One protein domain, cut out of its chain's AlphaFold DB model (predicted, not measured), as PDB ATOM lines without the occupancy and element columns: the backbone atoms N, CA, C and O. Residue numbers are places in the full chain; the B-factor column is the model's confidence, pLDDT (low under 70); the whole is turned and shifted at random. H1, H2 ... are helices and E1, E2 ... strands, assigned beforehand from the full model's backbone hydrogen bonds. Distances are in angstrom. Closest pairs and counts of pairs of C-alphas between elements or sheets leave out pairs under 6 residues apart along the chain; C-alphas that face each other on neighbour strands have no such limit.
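This is residues 3 to 129 of the 132 residues of an uncharacterized protein of Deltaproteobacteria bacterium (UniProt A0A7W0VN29). What is the shape? One long helix, H1, makes the axis of a rod; two small two-stranded sheets, E1 with E4 and E2 with E3, lie by its first part, and four shorter helices, H2 to H5, cluster at its last part. What is printed? The printed part has 127 residues, with four named strands and then five named helices; the class is mixed and both sheets are antiparallel. How compact is it? It is loose, with a radius of gyration of the C-alphas of 19.1 A and spans of 61 by 25 by 23 A.

Which strands pair? E1, residues 3 to 6, is antiparallel to E4, residues 27 to 31, with N 3 and O 30 within hydrogen-bond range at 2.9 A. E2, residues 11 to 14, and E3, residues 17 to 21, form an antiparallel hairpin, with N 12 and O 20 within range at 3.0 A. What is near H1, residues 41 to 71? Its closest C-alphas to E4 are Thr 43 and Ile 28, 6.5 A, and to E3 Tyr 55 and Leu 20, 7.1 A. H4, residues 104 to 115, touches its residues 59 to 70, the same way at a shallow tilt of 32 degrees, closest at the C-alphas of Ile 70 and Ala 114, 5.2 A. H3, residues 91 to 96, only just touches its residues 60 to 64, with 3 pairs of C-alphas within 8 A, closest Glu 64 and Arg 96, 6.8 A. And the remaining helices? H2, residues 78 to 84, touches residues 121 to 125 of H5, residues 117 to 128, closest at the C-alphas of Val 84 and Asp 125, 6.6 A. In H1 to H5 every O i to N i+4 pair is within hydrogen-bond range.

Where does E1 begin? C-alpha 3 is at (13.465, -21.333, -16.813). How long are the longer helices? H1 measures 44.7 A, H4 16.9 A and H5 16.7 A; C-alpha 128 of H5 is at (61.311, -5.427, 10.315).

How large is it? The two C-alphas farthest apart, of Lys 33 and Gln 129, are 63.0 A apart. Is it continuous and confident? The printed part has no cut and no long link, and no printed residue is under 70 in pLDDT.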
ATOM      1  N   ARG A   3      13.624 -20.138 -17.649       90.12
ATOM      2  CA  ARG A   3      13.465 -21.333 -16.813       90.12
ATOM      3  C   ARG A   3      14.559 -21.391 -15.745       90.12
ATOM      4  O   ARG A   3      15.692 -21.006 -16.033       90.12
ATOM      5  N   PRO A   4      14.257 -21.876 -14.532       88.69
ATOM      6  CA  PRO A   4      15.277 -22.110 -13.517       88.69
ATOM      7  C   PRO A   4      16.303 -23.131 -14.032       88.69
ATOM      8  O   PRO A   4      15.921 -24.226 -14.448       88.69
ATOM      9  N   LEU A   5      17.591 -22.774 -14.029       88.44
ATOM     10  CA  LEU A   5      18.657 -23.645 -14.526       88.44
ATOM     11  C   LEU A   5      19.849 -23.691 -13.562       88.44
ATOM     12  O   LEU A   5      20.507 -22.678 -13.302       88.44
ATOM     13  N   ALA A   6      20.155 -24.897 -13.086       88.62
ATOM     14  CA  ALA A   6      21.414 -25.245 -12.435       88.62
ATOM     15  C   ALA A   6      22.411 -25.710 -13.508       88.62
ATOM     16  O   ALA A   6      22.111 -26.615 -14.289       88.62
ATOM     17  N   LYS A   7      23.576 -25.063 -13.592       85.19
ATOM     18  CA  LYS A   7      24.569 -25.325 -14.643       85.19
ATOM     19  C   LYS A   7      25.982 -25.267 -14.073       85.19
ATOM     20  O   LYS A   7      26.353 -24.294 -13.423       85.19
ATOM     21  N   ALA A   8      26.783 -26.291 -14.362       86.06
ATOM     22  CA  ALA A   8      28.199 -26.314 -14.013       86.06
ATOM     23  C   ALA A   8      29.034 -25.406 -14.933       86.06
ATOM     24  O   ALA A   8      28.665 -25.134 -16.076       86.06
ATOM     25  N   GLY A   9      30.189 -24.958 -14.438       85.69
ATOM     26  CA  GLY A   9      31.159 -24.191 -15.227       85.69
ATOM     27  C   GLY A   9      30.846 -22.701 -15.382       85.69
ATOM     28  O   GLY A   9      31.600 -22.004 -16.059       85.69
ATOM     29  N   ARG A  10      29.782 -22.192 -14.742       89.38
ATOM     30  CA  ARG A  10      29.557 -20.747 -14.598       89.38
ATOM     31  C   ARG A  10      30.740 -20.116 -13.865       89.38
ATOM     32  O   ARG A  10      31.186 -20.630 -12.838       89.38
ATOM     33  N   LYS A  11      31.228 -18.995 -14.391       91.81
ATOM     34  CA  LYS A  11      32.267 -18.183 -13.762       91.81
ATOM     35  C   LYS A  11      31.820 -16.735 -13.740       91.81
ATOM     36  O   LYS A  11      31.307 -16.248 -14.742       91.81
ATOM     37  N   THR A  12      32.041 -16.071 -12.621       92.38
ATOM     38  CA  THR A  12      31.725 -14.653 -12.452       92.38
ATOM     39  C   THR A  12      32.883 -13.953 -11.744       92.38
ATOM     40  O   THR A  12      33.560 -14.590 -10.927       92.38
ATOM     41  N   PRO A  13      33.177 -12.681 -12.054       94.50
ATOM     42  CA  PRO A  13      34.094 -11.903 -11.238       94.50
ATOM     43  C   PRO A  13      33.530 -11.746  -9.822       94.50
ATOM     44  O   PRO A  13      32.350 -11.459  -9.634       94.50
ATOM     45  N   TYR A  14      34.380 -11.923  -8.815       95.88
ATOM     46  CA  TYR A  14      34.017 -11.714  -7.418       95.88
ATOM     47  C   TYR A  14      35.229 -11.207  -6.636       95.88
ATOM     48  O   TYR A  14      36.255 -11.886  -6.536       95.88
ATOM     49  N   ARG A  15      35.111  -9.997  -6.074       94.69
ATOM     50  CA  ARG A  15      36.187  -9.303  -5.343       94.69
ATOM     51  C   ARG A  15      37.479  -9.238  -6.176       94.69
ATOM     52  O   ARG A  15      37.479  -8.659  -7.254       94.69
ATOM     53  N   ASN A  16      38.577  -9.822  -5.692       93.31
ATOM     54  CA  ASN A  16      39.883  -9.853  -6.359       93.31
ATOM     55  C   ASN A  16      40.066 -11.050  -7.316       93.31
ATOM     56  O   ASN A  16      41.169 -11.267  -7.818       93.31
ATOM     57  N   MET A  17      39.023 -11.849  -7.562       94.00
ATOM     58  CA  MET A  17      39.056 -12.957  -8.516       94.00
ATOM     59  C   MET A  17      38.280 -12.579  -9.773       94.00
ATOM     60  O   MET A  17      37.072 -12.367  -9.727       94.00
ATOM     61  N   SER A  18      38.965 -12.540 -10.916       92.81
ATOM     62  CA  SER A  18      38.338 -12.238 -12.210       92.81
ATOM     63  C   SER A  18      37.391 -13.339 -12.696       92.81
ATOM     64  O   SER A  18      36.522 -13.079 -13.522       92.81
ATOM     65  N   ALA A  19      37.550 -14.565 -12.190       94.25
ATOM     66  CA  ALA A  19      36.737 -15.710 -12.573       94.25
ATOM     67  C   ALA A  19      36.605 -16.716 -11.415       94.25
ATOM     68  O   ALA A  19      37.367 -17.683 -11.331       94.25
ATOM     69  N   LEU A  20      35.631 -16.495 -10.529       95.50
ATOM     70  CA  LEU A  20      35.245 -17.436  -9.477       95.50
ATOM     71  C   LEU A  20      34.177 -18.400 -10.005       95.50
ATOM     72  O   LEU A  20      33.222 -17.984 -10.658       95.50
ATOM     73  N   THR A  21      34.340 -19.693  -9.726       94.19
ATOM     74  CA  THR A  21      33.369 -20.715 -10.137       94.19
ATOM     75  C   THR A  21      32.104 -20.600  -9.295       94.19
ATOM     76  O   THR A  21      32.163 -20.714  -8.073       94.19
ATOM     77  N   VAL A  22      30.960 -20.421  -9.953       92.19
ATOM     78  CA  VAL A  22      29.650 -20.445  -9.294       92.19
ATOM     79  C   VAL A  22      29.289 -21.903  -8.983       92.19
ATOM     80  O   VAL A  22      29.438 -22.754  -9.870       92.19
ATOM     81  N   PRO A  23      28.808 -22.225  -7.768       91.75
ATOM     82  CA  PRO A  23      28.361 -23.573  -7.438       91.75
ATOM     83  C   PRO A  23      27.335 -24.098  -8.446       91.75
ATOM     84  O   PRO A  23      26.344 -23.435  -8.750       91.75
ATOM     85  N   SER A  24      27.547 -25.314  -8.958       90.12
ATOM     86  CA  SER A  24      26.672 -25.913  -9.977       90.12
ATOM     87  C   SER A  24      25.262 -26.205  -9.471       90.12
ATOM     88  O   SER A  24      24.362 -26.417 -10.276       90.12
ATOM     89  N   THR A  25      25.081 -26.239  -8.151       89.62
ATOM     90  CA  THR A  25      23.798 -26.414  -7.466       89.62
ATOM     91  C   THR A  25      22.953 -25.141  -7.458       89.62
ATOM     92  O   THR A  25      21.745 -25.233  -7.249       89.62
ATOM     93  N   LEU A  26      23.549 -23.966  -7.703       90.31
ATOM     94  CA  LEU A  26      22.817 -22.707  -7.710       90.31
ATOM     95  C   LEU A  26      21.952 -22.597  -8.970       90.31
ATOM     96  O   LEU A  26      22.431 -22.626 -10.110       90.31
ATOM     97  N   VAL A  27      20.655 -22.437  -8.739       90.88
ATOM     98  CA  VAL A  27      19.662 -22.257  -9.789       90.88
ATOM     99  C   VAL A  27      19.580 -20.776 -10.131       90.88
ATOM    100  O   VAL A  27      19.186 -19.969  -9.298       90.88
ATOM    101  N   ILE A  28      19.920 -20.432 -11.372       90.81
ATOM    102  CA  ILE A  28      19.785 -19.070 -11.898       90.81
ATOM    103  C   ILE A  28      18.768 -19.130 -13.040       90.81
ATOM    104  O   ILE A  28      18.963 -19.918 -13.979       90.81
ATOM    105  N   PRO A  29      17.669 -18.358 -12.983       91.31
ATOM    106  CA  PRO A  29      16.722 -18.261 -14.084       91.31
ATOM    107  C   PRO A  29      17.446 -17.878 -15.379       91.31
ATOM    108  O   PRO A  29      18.157 -16.884 -15.444       91.31
ATOM    109  N   THR A  30      17.323 -18.707 -16.412       91.44
ATOM    110  CA  THR A  30      18.055 -18.551 -17.675       91.44
ATOM    111  C   THR A  30      17.080 -18.647 -18.845       91.44
ATOM    112  O   THR A  30      16.189 -19.498 -18.859       91.44
ATOM    113  N   CYS A  31      17.221 -17.767 -19.835       90.25
ATOM    114  CA  CYS A  31      16.456 -17.853 -21.074       90.25
ATOM    115  C   CYS A  31      16.911 -19.069 -21.892       90.25
ATOM    116  O   CYS A  31      18.072 -19.153 -22.282       90.25
ATOM    117  N   ASP A  32      15.989 -19.976 -22.206       87.50
ATOM    118  CA  ASP A  32      16.250 -21.159 -23.040       87.50
ATOM    119  C   ASP A  32      16.750 -20.826 -24.461       87.50
ATOM    120  O   ASP A  32      17.490 -21.606 -25.053       87.50
ATOM    121  N   LYS A  33      16.353 -19.669 -25.004       87.12
ATOM    122  CA  LYS A  33      16.598 -19.285 -26.397       87.12
ATOM    123  C   LYS A  33      17.911 -18.531 -26.590       87.12
ATOM    124  O   LYS A  33      18.602 -18.773 -27.571       87.12
ATOM    125  N   CYS A  34      18.231 -17.590 -25.700       89.25
ATOM    126  CA  CYS A  34      19.436 -16.758 -25.819       89.25
ATOM    127  C   CYS A  34      20.504 -17.047 -24.758       89.25
ATOM    128  O   CYS A  34      21.621 -16.571 -24.896       89.25
ATOM    129  N   GLY A  35      20.185 -17.805 -23.705       85.88
ATOM    130  CA  GLY A  35      21.124 -18.116 -22.627       85.88
ATOM    131  C   GLY A  35      21.350 -16.991 -21.615       85.88
ATOM    132  O   GLY A  35      22.124 -17.193 -20.686       85.88
ATOM    133  N   ASN A  36      20.678 -15.838 -21.749       88.50
ATOM    134  CA  ASN A  36      20.801 -14.755 -20.771       88.50
ATOM    135  C   ASN A  36      20.291 -15.192 -19.399       88.50
ATOM    136  O   ASN A  36      19.197 -15.756 -19.282       88.50
ATOM    137  N   GLU A  37      21.079 -14.874 -18.380       90.75
ATOM    138  CA  GLU A  37      20.751 -15.069 -16.974       90.75
ATOM    139  C   GLU A  37      19.907 -13.894 -16.468       90.75
ATOM    140  O   GLU A  37      20.151 -12.736 -16.806       90.75
ATOM    141  N   TRP A  38      18.882 -14.211 -15.687       89.69
ATOM    142  CA  TRP A  38      17.939 -13.265 -15.105       89.69
ATOM    143  C   TRP A  38      18.123 -13.290 -13.596       89.69
ATOM    144  O   TRP A  38      17.791 -14.275 -12.938       89.69
ATOM    145  N   ILE A  39      18.678 -12.207 -13.063       89.38
ATOM    146  CA  ILE A  39      19.000 -12.069 -11.646       89.38
ATOM    147  C   ILE A  39      17.959 -11.139 -11.019       89.38
ATOM    148  O   ILE A  39      18.073  -9.918 -11.090       89.38
ATOM    149  N   ASP A  40      16.904 -11.727 -10.459       90.12
ATOM    150  CA  ASP A  40      15.965 -11.021  -9.582       90.12
ATOM    151  C   ASP A  40      16.560 -10.850  -8.164       90.12
ATOM    152  O   ASP A  40      17.569 -11.492  -7.861       90.12
ATOM    153  N   PRO A  41      15.967 -10.031  -7.273       92.44
ATOM    154  CA  PRO A  41      16.513  -9.804  -5.931       92.44
ATOM    155  C   PRO A  41      16.742 -11.083  -5.112       92.44
ATOM    156  O   PRO A  41      17.769 -11.213  -4.454       92.44
ATOM    157  N   LYS A  42      15.846 -12.072  -5.208       91.12
ATOM    158  CA  LYS A  42      15.984 -13.346  -4.489       91.12
ATOM    159  C   LYS A  42      17.122 -14.188  -5.069       91.12
ATOM    160  O   LYS A  42      17.870 -14.827  -4.332       91.12
ATOM    161  N   THR A  43      17.255 -14.199  -6.394       91.44
ATOM    162  CA  THR A  43      18.369 -14.861  -7.085       91.44
ATOM    163  C   THR A  43      19.698 -14.162  -6.781       91.44
ATOM    164  O   THR A  43      20.706 -14.846  -6.626       91.44
ATOM    165  N   ALA A  44      19.708 -12.830  -6.663       92.19
ATOM    166  CA  ALA A  44      20.887 -12.048  -6.295       92.19
ATOM    167  C   ALA A  44      21.385 -12.412  -4.892       92.19
ATOM    168  O   ALA A  44      22.550 -12.761  -4.741       92.19
ATOM    169  N   GLU A  45      20.496 -12.432  -3.896       94.19
ATOM    170  CA  GLU A  45      20.837 -12.821  -2.519       94.19
ATOM    171  C   GLU A  45      21.406 -14.248  -2.454       94.19
ATOM    172  O   GLU A  45      22.464 -14.478  -1.865       94.19
ATOM    173  N   ALA A  46      20.751 -15.203  -3.123       93.31
ATOM    174  CA  ALA A  46      21.226 -16.585  -3.182       93.31
ATOM    175  C   ALA A  46      22.580 -16.715  -3.906       93.31
ATOM    176  O   ALA A  46      23.410 -17.552  -3.543       93.31
ATOM    177  N   LEU A  47      22.809 -15.897  -4.939       93.69
ATOM    178  CA  LEU A  47      24.081 -15.838  -5.648       93.69
ATOM    179  C   LEU A  47      25.184 -15.256  -4.759       93.69
ATOM    180  O   LEU A  47      26.269 -15.831  -4.719       93.69
ATOM    181  N   ASP A  48      24.917 -14.183  -4.021       94.06
ATOM    182  CA  ASP A  48      25.893 -13.551  -3.129       94.06
ATOM    183  C   ASP A  48      26.345 -14.494  -2.005       94.06
ATOM    184  O   ASP A  48      27.550 -14.636  -1.771       94.06
ATOM    185  N   GLU A  49      25.410 -15.204  -1.365       94.81
ATOM    186  CA  GLU A  49      25.725 -16.208  -0.339       94.81
ATOM    187  C   GLU A  49      26.568 -17.356  -0.920       94.81
ATOM    188  O   GLU A  49      27.614 -17.731  -0.370       94.81
ATOM    189  N   ALA A  50      26.165 -17.876  -2.084       94.75
ATOM    190  CA  ALA A  50      26.885 -18.944  -2.770       94.75
ATOM    191  C   ALA A  50      28.306 -18.519  -3.181       94.75
ATOM    192  O   ALA A  50      29.256 -19.297  -3.038       94.75
ATOM    193  N   LEU A  51      28.473 -17.287  -3.672       95.62
ATOM    194  CA  LEU A  51      29.775 -16.736  -4.047       95.62
ATOM    195  C   LEU A  51      30.654 -16.468  -2.830       95.62
ATOM    196  O   LEU A  51      31.855 -16.722  -2.902       95.62
ATOM    197  N   GLN A  52      30.088 -16.019  -1.708       95.38
ATOM    198  CA  GLN A  52      30.841 -15.837  -0.468       95.38
ATOM    199  C   GLN A  52      31.444 -17.162   0.019       95.38
ATOM    200  O   GLN A  52      32.636 -17.208   0.337       95.38
ATOM    201  N   GLY A  53      30.657 -18.243   0.025       94.00
ATOM    202  CA  GLY A  53      31.144 -19.580   0.380       94.00
ATOM    203  C   GLY A  53      32.215 -20.090  -0.590       94.00
ATOM    204  O   GLY A  53      33.305 -20.482  -0.169       94.00
ATOM    205  N   ALA A  54      31.949 -20.001  -1.899       95.12
ATOM    206  CA  ALA A  54      32.901 -20.414  -2.933       95.12
ATOM    207  C   ALA A  54      34.221 -19.625  -2.862       95.12
ATOM    208  O   ALA A  54      35.301 -20.188  -3.051       95.12
ATOM    209  N   TYR A  55      34.142 -18.330  -2.560       96.25
ATOM    210  CA  TYR A  55      35.298 -17.458  -2.399       96.25
ATOM    211  C   TYR A  55      36.145 -17.846  -1.184       96.25
ATOM    212  O   TYR A  55      37.367 -17.941  -1.303       96.25
ATOM    213  N   ALA A  56      35.515 -18.112  -0.035       94.56
ATOM    214  CA  ALA A  56      36.218 -18.560   1.167       94.56
ATOM    215  C   ALA A  56      36.946 -19.897   0.935       94.56
ATOM    216  O   ALA A  56      38.117 -20.036   1.292       94.56
ATOM    217  N   ASP A  57      36.293 -20.852   0.267       94.31
ATOM    218  CA  ASP A  57      36.917 -22.130  -0.085       94.31
ATOM    219  C   ASP A  57      38.091 -21.964  -1.060       94.31
ATOM    220  O   ASP A  57      39.112 -22.639  -0.918       94.31
ATOM    221  N   GLU A  58      37.976 -21.069  -2.041       96.25
ATOM    222  CA  GLU A  58      39.054 -20.795  -2.993       96.25
ATOM    223  C   GLU A  58      40.249 -20.096  -2.326       96.25
ATOM    224  O   GLU A  58      41.399 -20.456  -2.592       96.25
ATOM    225  N   LEU A  59      40.009 -19.156  -1.405       96.81
ATOM    226  CA  LEU A  59      41.073 -18.580  -0.576       96.81
ATOM    227  C   LEU A  59      41.770 -19.655   0.258       96.81
ATOM    228  O   LEU A  59      43.001 -19.685   0.305       96.81
ATOM    229  N   HIS A  60      41.006 -20.575   0.848       96.44
ATOM    230  CA  HIS A  60      41.567 -21.665   1.644       96.44
ATOM    231  C   HIS A  60      42.443 -22.608   0.816       96.44
ATOM    232  O   HIS A  60      43.557 -22.947   1.213       96.44
ATOM    233  N   LYS A  61      41.986 -22.983  -0.383       95.75
ATOM    234  CA  LYS A  61      42.773 -23.805  -1.319       95.75
ATOM    235  C   LYS A  61      44.098 -23.139  -1.687       95.75
ATOM    236  O   LYS A  61      45.137 -23.798  -1.692       95.75
ATOM    237  N   ARG A  62      44.072 -21.838  -1.983       96.56
ATOM    238  CA  ARG A  62      45.278 -21.070  -2.332       96.56
ATOM    239  C   ARG A  62      46.229 -20.927  -1.152       96.56
ATOM    240  O   ARG A  62      47.436 -21.047  -1.344       96.56
ATOM    241  N   LEU A  63      45.691 -20.717   0.051       97.31
ATOM    242  CA  LEU A  63      46.466 -20.706   1.290       97.31
ATOM    243  C   LEU A  63      47.221 -22.025   1.472       97.31
ATOM    244  O   LEU A  63      48.438 -22.006   1.639       97.31
ATOM    245  N   GLU A  64      46.525 -23.163   1.388       96.50
ATOM    246  CA  GLU A  64      47.145 -24.487   1.515       96.50
ATOM    247  C   GLU A  64      48.231 -24.712   0.460       96.50
ATOM    248  O   GLU A  64      49.342 -25.117   0.799       96.50
ATOM    249  N   ALA A  65      47.954 -24.390  -0.808       96.88
ATOM    250  CA  ALA A  65      48.929 -24.538  -1.887       96.88
ATOM    251  C   ALA A  65      50.199 -23.699  -1.649       96.88
ATOM    252  O   ALA A  65      51.315 -24.194  -1.824       96.88
ATOM    253  N   ALA A  66      50.042 -22.447  -1.204       97.62
ATOM    254  CA  ALA A  66      51.166 -21.579  -0.874       97.62
ATOM    255  C   ALA A  66      51.968 -22.117   0.321       97.62
ATOM    256  O   ALA A  66      53.194 -22.190   0.249       97.62
ATOM    257  N   LEU A  67      51.295 -22.556   1.392       97.00
ATOM    258  CA  LEU A  67      51.960 -23.110   2.573       97.00
ATOM    259  C   LEU A  67      52.730 -24.389   2.257       97.00
ATOM    260  O   LEU A  67      53.869 -24.519   2.696       97.00
ATOM    261  N   VAL A  68      52.159 -25.301   1.467       96.62
ATOM    262  CA  VAL A  68      52.864 -26.511   1.016       96.62
ATOM    263  C   VAL A  68      54.157 -26.141   0.294       96.62
ATOM    264  O   VAL A  68      55.211 -26.693   0.606       96.62
ATOM    265  N   LYS A  69      54.110 -25.164  -0.620       96.38
ATOM    266  CA  LYS A  69      55.295 -24.719  -1.364       96.38
ATOM    267  C   LYS A  69      56.340 -24.050  -0.464       96.38
ATOM    268  O   LYS A  69      57.532 -24.309  -0.614       96.38
ATOM    269  N   ILE A  70      55.907 -23.214   0.481       96.75
ATOM    270  CA  ILE A  70      56.803 -22.529   1.422       96.75
ATOM    271  C   ILE A  70      57.492 -23.537   2.345       96.75
ATOM    272  O   ILE A  70      58.716 -23.526   2.455       96.75
ATOM    273  N   LEU A  71      56.722 -24.428   2.973       95.44
ATOM    274  CA  LEU A  71      57.218 -25.385   3.968       95.44
ATOM    275  C   LEU A  71      58.027 -26.536   3.356       95.44
ATOM    276  O   LEU A  71      58.774 -27.199   4.067       95.44
ATOM    277  N   ALA A  72      57.923 -26.761   2.043       94.75
ATOM    278  CA  ALA A  72      58.829 -27.654   1.321       94.75
ATOM    279  C   ALA A  72      60.271 -27.105   1.242       94.75
ATOM    280  O   ALA A  72      61.197 -27.849   0.923       94.75
ATOM    281  N   SER A  73      60.486 -25.817   1.533       91.56
ATOM    282  CA  SER A  73      61.828 -25.237   1.616       91.56
ATOM    283  C   SER A  73      62.480 -25.616   2.949       91.56
ATOM    284  O   SER A  73      62.012 -25.187   3.998       91.56
ATOM    285  N   ALA A  74      63.589 -26.365   2.901       77.00
ATOM    286  CA  ALA A  74      64.238 -26.981   4.071       77.00
ATOM    287  C   ALA A  74      64.510 -26.040   5.268       77.00
ATOM    288  O   ALA A  74      64.499 -26.489   6.410       77.00
ATOM    289  N   ASP A  75      64.697 -24.739   5.024       83.50
ATOM    290  CA  ASP A  75      65.047 -23.742   6.051       83.50
ATOM    291  C   ASP A  75      63.847 -22.901   6.537       83.50
ATOM    292  O   ASP A  75      64.015 -21.876   7.211       83.50
ATOM    293  N   VAL A  76      62.619 -23.272   6.158       89.69
ATOM    294  CA  VAL A  76      61.407 -22.517   6.498       89.69
ATOM    295  C   VAL A  76      60.472 -23.360   7.352       89.69
ATOM    296  O   VAL A  76      59.791 -24.262   6.877       89.69
ATOM    297  N   SER A  77      60.389 -23.011   8.634       93.38
ATOM    298  CA  SER A  77      59.376 -23.559   9.533       93.38
ATOM    299  C   SER A  77      58.106 -22.707   9.517       93.38
ATOM    300  O   SER A  77      58.153 -21.490   9.327       93.38
ATOM    301  N   GLN A  78      56.958 -23.328   9.805       95.25
ATOM    302  CA  GLN A  78      55.696 -22.598   9.960       95.25
ATOM    303  C   GLN A  78      55.784 -21.551  11.077       95.25
ATOM    304  O   GLN A  78      55.263 -20.453  10.929       95.25
ATOM    305  N   ARG A  79      56.499 -21.859  12.168       94.69
ATOM    306  CA  ARG A  79      56.720 -20.921  13.275       94.69
ATOM    307  C   ARG A  79      57.477 -19.673  12.821       94.69
ATOM    308  O   ARG A  79      57.065 -18.572  13.166       94.69
ATOM    309  N   ARG A  80      58.550 -19.834  12.035       93.00
ATOM    310  CA  ARG A  80      59.287 -18.694  11.463       93.00
ATOM    311  C   ARG A  80      58.378 -17.860  10.563       93.00
ATOM    312  O   ARG A  80      58.366 -16.643  10.679       93.00
ATOM    313  N   LEU A  81      57.605 -18.516   9.697       95.75
ATOM    314  CA  LEU A  81      56.658 -17.844   8.808       95.75
ATOM    315  C   LEU A  81      55.610 -17.032   9.589       95.75
ATOM    316  O   LEU A  81      55.350 -15.886   9.239       95.75
ATOM    317  N   GLU A  82      55.041 -17.598  10.658       96.06
ATOM    318  CA  GLU A  82      54.101 -16.893  11.541       96.06
ATOM    319  C   GLU A  82      54.756 -15.669  12.195       96.06
ATOM    320  O   GLU A  82      54.169 -14.593  12.173       96.06
ATOM    321  N   GLN A  83      55.987 -15.796  12.701       94.06
ATOM    322  CA  GLN A  83      56.717 -14.691  13.333       94.06
ATOM    323  C   GLN A  83      56.991 -13.532  12.365       94.06
ATOM    324  O   GLN A  83      56.688 -12.389  12.690       94.06
ATOM    325  N   VAL A  84      57.516 -13.827  11.172       93.81
ATOM    326  CA  VAL A  84      57.855 -12.809  10.159       93.81
ATOM    327  C   VAL A  84      56.612 -12.077   9.641       93.81
ATOM    328  O   VAL A  84      56.683 -10.906   9.273       93.81
ATOM    329  N   LEU A  85      55.460 -12.750   9.625       93.88
ATOM    330  CA  LEU A  85      54.178 -12.155   9.244       93.88
ATOM    331  C   LEU A  85      53.440 -11.482  10.415       93.88
ATOM    332  O   LEU A  85      52.325 -11.001  10.220       93.88
ATOM    333  N   GLY A  86      54.013 -11.465  11.625       94.25
ATOM    334  CA  GLY A  86      53.367 -10.899  12.815       94.25
ATOM    335  C   GLY A  86      52.119 -11.667  13.271       94.25
ATOM    336  O   GLY A  86      51.228 -11.099  13.903       94.25
ATOM    337  N   LEU A  87      52.018 -12.952  12.932       95.25
ATOM    338  CA  LEU A  87      50.899 -13.821  13.286       95.25
ATOM    339  C   LEU A  87      51.136 -14.492  14.645       95.25
ATOM    340  O   LEU A  87      52.264 -14.787  15.038       95.25
ATOM    341  N   SER A  88      50.048 -14.789  15.361       94.06
ATOM    342  CA  SER A  88      50.135 -15.585  16.591       94.06
ATOM    343  C   SER A  88      50.587 -17.020  16.301       94.06
ATOM    344  O   SER A  88      50.276 -17.587  15.253       94.06
ATOM    345  N   VAL A  89      51.300 -17.632  17.252       95.00
ATOM    346  CA  VAL A  89      51.773 -19.018  17.125       95.00
ATOM    347  C   VAL A  89      50.586 -19.967  16.933       95.00
ATOM    348  O   VAL A  89      49.611 -19.927  17.684       95.00
ATOM    349  N   GLY A  90      50.663 -20.821  15.913       94.62
ATOM    350  CA  GLY A  90      49.604 -21.755  15.538       94.62
ATOM    351  C   GLY A  90      48.443 -21.113  14.776       94.62
ATOM    352  O   GLY A  90      47.468 -21.806  14.475       94.62
ATOM    353  N   TYR A  91      48.512 -19.820  14.440       96.00
ATOM    354  CA  TYR A  91      47.496 -19.154  13.624       96.00
ATOM    355  C   TYR A  91      47.311 -19.856  12.279       96.00
ATOM    356  O   TYR A  91      46.182 -20.208  11.933       96.00
ATOM    357  N   LEU A  92      48.402 -20.141  11.557       96.06
ATOM    358  CA  LEU A  92      48.306 -20.817  10.265       96.06
ATOM    359  C   LEU A  92      47.746 -22.224  10.453       96.06
ATOM    360  O   LEU A  92      46.880 -22.628   9.694       96.06
ATOM    361  N   SER A  93      48.125 -22.932  11.520       95.19
ATOM    362  CA  SER A  93      47.541 -24.246  11.822       95.19
ATOM    363  C   SER A  93      46.022 -24.185  12.018       95.19
ATOM    364  O   SER A  93      45.313 -25.084  11.565       95.19
ATOM    365  N   ARG A  94      45.507 -23.145  12.686       95.19
ATOM    366  CA  ARG A  94      44.061 -22.959  12.880       95.19
ATOM    367  C   ARG A  94      43.354 -22.628  11.575       95.19
ATOM    368  O   ARG A  94      42.323 -23.235  11.295       95.19
ATOM    369  N   VAL A  95      43.916 -21.722  10.774       94.50
ATOM    370  CA  VAL A  95      43.356 -21.374   9.461       94.50
ATOM    371  C   VAL A  95      43.328 -22.610   8.565       94.50
ATOM    372  O   VAL A  95      42.263 -22.937   8.059       94.50
ATOM    373  N   ARG A  96      44.427 -23.374   8.479       92.50
ATOM    374  CA  ARG A  96      44.514 -24.668   7.766       92.50
ATOM    375  C   ARG A  96      43.409 -25.651   8.161       92.50
ATOM    376  O   ARG A  96      42.773 -26.265   7.307       92.50
ATOM    377  N   ALA A  97      43.106 -25.729   9.457       93.25
ATOM    378  CA  ALA A  97      42.017 -26.541  10.001       93.25
ATOM    379  C   ALA A  97      40.603 -25.958   9.769       93.25
ATOM    380  O   ALA A  97      39.648 -26.436  10.384       93.25
ATOM    381  N   LYS A  98      40.459 -24.914   8.939       90.56
ATOM    382  CA  LYS A  98      39.228 -24.134   8.729       90.56
ATOM    383  C   LYS A  98      38.631 -23.569  10.031       90.56
ATOM    384  O   LYS A  98      37.426 -23.370  10.140       90.56
ATOM    385  N   ARG A  99      39.473 -23.307  11.040       88.88
ATOM    386  CA  ARG A  99      39.111 -22.692  12.334       88.88
ATOM    387  C   ARG A  99      39.585 -21.235  12.400       88.88
ATOM    388  O   ARG A  99      40.252 -20.822  13.353       88.88
ATOM    389  N   GLY A 100      39.281 -20.484  11.348       85.25
ATOM    390  CA  GLY A 100      39.647 -19.084  11.153       85.25
ATOM    391  C   GLY A 100      39.596 -18.707   9.674       85.25
ATOM    392  O   GLY A 100      39.607 -19.584   8.812       85.25
ATOM    393  N   ASP A 101      39.568 -17.408   9.393       84.12
ATOM    394  CA  ASP A 101      39.389 -16.910   8.032       84.12
ATOM    395  C   ASP A 101      40.723 -16.770   7.292       84.12
ATOM    396  O   ASP A 101      41.634 -16.061   7.728       84.12
ATOM    397  N   ALA A 102      40.818 -17.403   6.122       91.62
ATOM    398  CA  ALA A 102      41.875 -17.131   5.159       91.62
ATOM    399  C   ALA A 102      41.570 -15.796   4.465       91.62
ATOM    400  O   ALA A 102      40.810 -15.758   3.502       91.62
ATOM    401  N   SER A 103      42.118 -14.683   4.961       94.38
ATOM    402  CA  SER A 103      41.898 -13.372   4.339       94.38
ATOM    403  C   SER A 103      42.603 -13.258   2.983       94.38
ATOM    404  O   SER A 103      43.646 -13.869   2.741       94.38
ATOM    405  N   ALA A 104      42.063 -12.428   2.089       96.38
ATOM    406  CA  ALA A 104      42.651 -12.210   0.765       96.38
ATOM    407  C   ALA A 104      44.074 -11.638   0.849       96.38
ATOM    408  O   ALA A 104      44.940 -12.010   0.057       96.38
ATOM    409  N   GLN A 105      44.318 -10.757   1.823       96.31
ATOM    410  CA  GLN A 105      45.624 -10.157   2.078       96.31
ATOM    411  C   GLN A 105      46.637 -11.219   2.513       96.31
ATOM    412  O   GLN A 105      47.727 -11.283   1.946       96.31
ATOM    413  N   LEU A 106      46.257 -12.094   3.451       96.38
ATOM    414  CA  LEU A 106      47.116 -13.188   3.906       96.38
ATOM    415  C   LEU A 106      47.437 -14.152   2.762       96.38
ATOM    416  O   LEU A 106      48.599 -14.483   2.546       96.38
ATOM    417  N   VAL A 107      46.422 -14.567   1.999       97.44
ATOM    418  CA  VAL A 107      46.608 -15.451   0.838       97.44
ATOM    419  C   VAL A 107      47.529 -14.813  -0.199       97.44
ATOM    420  O   VAL A 107      48.402 -15.493  -0.731       97.44
ATOM    421  N   SER A 108      47.381 -13.512  -0.455       97.38
ATOM    422  CA  SER A 108      48.242 -12.784  -1.396       97.38
ATOM    423  C   SER A 108      49.691 -12.731  -0.909       97.38
ATOM    424  O   SER A 108      50.602 -13.033  -1.675       97.38
ATOM    425  N   ALA A 109      49.911 -12.418   0.372       96.69
ATOM    426  CA  ALA A 109      51.247 -12.403   0.965       96.69
ATOM    427  C   ALA A 109      51.911 -13.787   0.894       96.69
ATOM    428  O   ALA A 109      53.047 -13.907   0.438       96.69
ATOM    429  N   LEU A 110      51.186 -14.844   1.273       97.69
ATOM    430  CA  LEU A 110      51.684 -16.217   1.194       97.69
ATOM    431  C   LEU A 110      51.985 -16.632  -0.248       97.69
ATOM    432  O   LEU A 110      53.022 -17.240  -0.490       97.69
ATOM    433  N   ALA A 111      51.133 -16.281  -1.213       97.44
ATOM    434  CA  ALA A 111      51.377 -16.584  -2.621       97.44
ATOM    435  C   ALA A 111      52.663 -15.915  -3.142       97.44
ATOM    436  O   ALA A 111      53.464 -16.579  -3.798       97.44
ATOM    437  N   LEU A 112      52.900 -14.645  -2.791       97.12
ATOM    438  CA  LEU A 112      54.120 -13.918  -3.164       97.12
ATOM    439  C   LEU A 112      55.374 -14.486  -2.486       97.12
ATOM    440  O   LEU A 112      56.427 -14.582  -3.116       97.12
ATOM    441  N   ILE A 113      55.272 -14.891  -1.216       97.06
ATOM    442  CA  ILE A 113      56.371 -15.568  -0.511       97.06
ATOM    443  C   ILE A 113      56.658 -16.918  -1.165       97.06
ATOM    444  O   ILE A 113      57.817 -17.276  -1.357       97.06
ATOM    445  N   ALA A 114      55.619 -17.654  -1.563       97.06
ATOM    446  CA  ALA A 114      55.750 -18.967  -2.172       97.06
ATOM    447  C   ALA A 114      56.504 -18.948  -3.516       97.06
ATOM    448  O   ALA A 114      56.988 -19.996  -3.938       97.06
ATOM    449  N   GLU A 115      56.623 -17.812  -4.212       96.38
ATOM    450  CA  GLU A 115      57.438 -17.689  -5.433       96.38
ATOM    451  C   GLU A 115      58.915 -18.018  -5.186       96.38
ATOM    452  O   GLU A 115      59.490 -18.801  -5.940       96.38
ATOM    453  N   ASP A 116      59.484 -17.470  -4.110       95.25
ATOM    454  CA  ASP A 116      60.863 -17.687  -3.664       95.25
ATOM    455  C   ASP A 116      60.922 -17.554  -2.129       95.25
ATOM    456  O   ASP A 116      61.228 -16.477  -1.599       95.25
ATOM    457  N   PRO A 117      60.588 -18.631  -1.389       95.56
ATOM    458  CA  PRO A 117      60.395 -18.555   0.057       95.56
ATOM    459  C   PRO A 117      61.617 -18.037   0.809       95.56
ATOM    460  O   PRO A 117      61.476 -17.227   1.725       95.56
ATOM    461  N   LYS A 118      62.824 -18.458   0.411       92.19
ATOM    462  CA  LYS A 118      64.061 -18.061   1.096       92.19
ATOM    463  C   LYS A 118      64.329 -16.572   0.916       92.19
ATOM    464  O   LYS A 118      64.507 -15.861   1.907       92.19
ATOM    465  N   ARG A 119      64.313 -16.090  -0.331       94.62
ATOM    466  CA  ARG A 119      64.593 -14.682  -0.637       94.62
ATOM    467  C   ARG A 119      63.527 -13.756  -0.066       94.62
ATOM    468  O   ARG A 119      63.862 -12.718   0.498       94.62
ATOM    469  N   ARG A 120      62.247 -14.115  -0.205       95.50
ATOM    470  CA  ARG A 120      61.122 -13.281   0.246       95.50
ATOM    471  C   ARG A 120      61.073 -13.171   1.768       95.50
ATOM    472  O   ARG A 120      60.855 -12.074   2.267       95.50
ATOM    473  N   LEU A 121      61.330 -14.258   2.499       93.81
ATOM    474  CA  LEU A 121      61.403 -14.202   3.963       93.81
ATOM    475  C   LEU A 121      62.608 -13.394   4.445       93.81
ATOM    476  O   LEU A 121      62.439 -12.569   5.329       93.81
ATOM    477  N   SER A 122      63.781 -13.548   3.821       92.00
ATOM    478  CA  SER A 122      64.946 -12.710   4.145       92.00
ATOM    479  C   SER A 122      64.678 -11.225   3.889       92.00
ATOM    480  O   SER A 122      65.094 -10.381   4.671       92.00
ATOM    481  N   ALA A 123      63.972 -10.888   2.805       93.62
ATOM    482  CA  ALA A 123      63.586  -9.506   2.530       93.62
ATOM    483  C   ALA A 123      62.636  -8.957   3.604       93.62
ATOM    484  O   ALA A 123      62.796  -7.818   4.027       93.62
ATOM    485  N   LEU A 124      61.678  -9.765   4.070       93.69
ATOM    486  CA  LEU A 124      60.791  -9.380   5.169       93.69
ATOM    487  C   LEU A 124      61.548  -9.233   6.494       93.69
ATOM    488  O   LEU A 124      61.266  -8.297   7.230       93.69
ATOM    489  N   ASP A 125      62.535 -10.090   6.772       91.50
ATOM    490  CA  ASP A 125      63.402  -9.949   7.949       91.50
ATOM    491  C   ASP A 125      64.077  -8.559   7.967       91.50
ATOM    492  O   ASP A 125      64.087  -7.900   9.004       91.50
ATOM    493  N   HIS A 126      64.557  -8.067   6.817       90.94
ATOM    494  CA  HIS A 126      65.136  -6.721   6.700       90.94
ATOM    495  C   HIS A 126      64.115  -5.586   6.836       90.94
ATOM    496  O   HIS A 126      64.454  -4.541   7.369       90.94
ATOM    497  N   VAL A 127      62.867  -5.773   6.395       91.38
ATOM    498  CA  VAL A 127      61.806  -4.756   6.563       91.38
ATOM    499  C   VAL A 127      61.511  -4.490   8.042       91.38
ATOM    500  O   VAL A 127      61.176  -3.368   8.413       91.38
ATOM    501  N   TRP A 128      61.620  -5.518   8.886       88.69
ATOM    502  CA  TRP A 128      61.311  -5.427  10.315       88.69
ATOM    503  C   TRP A 128      62.523  -5.139  11.201       88.69
ATOM    504  O   TRP A 128      62.355  -4.934  12.404       88.69
ATOM    505  N   GLN A 129      63.729  -5.129  10.637       85.00
ATOM    506  CA  GLN A 129      64.923  -4.654  11.322       85.00
ATOM    507  C   GLN A 129      64.990  -3.136  11.132       85.00
ATOM    508  O   GLN A 129      65.250  -2.694  10.016       85.00
TER     509      GLN A 129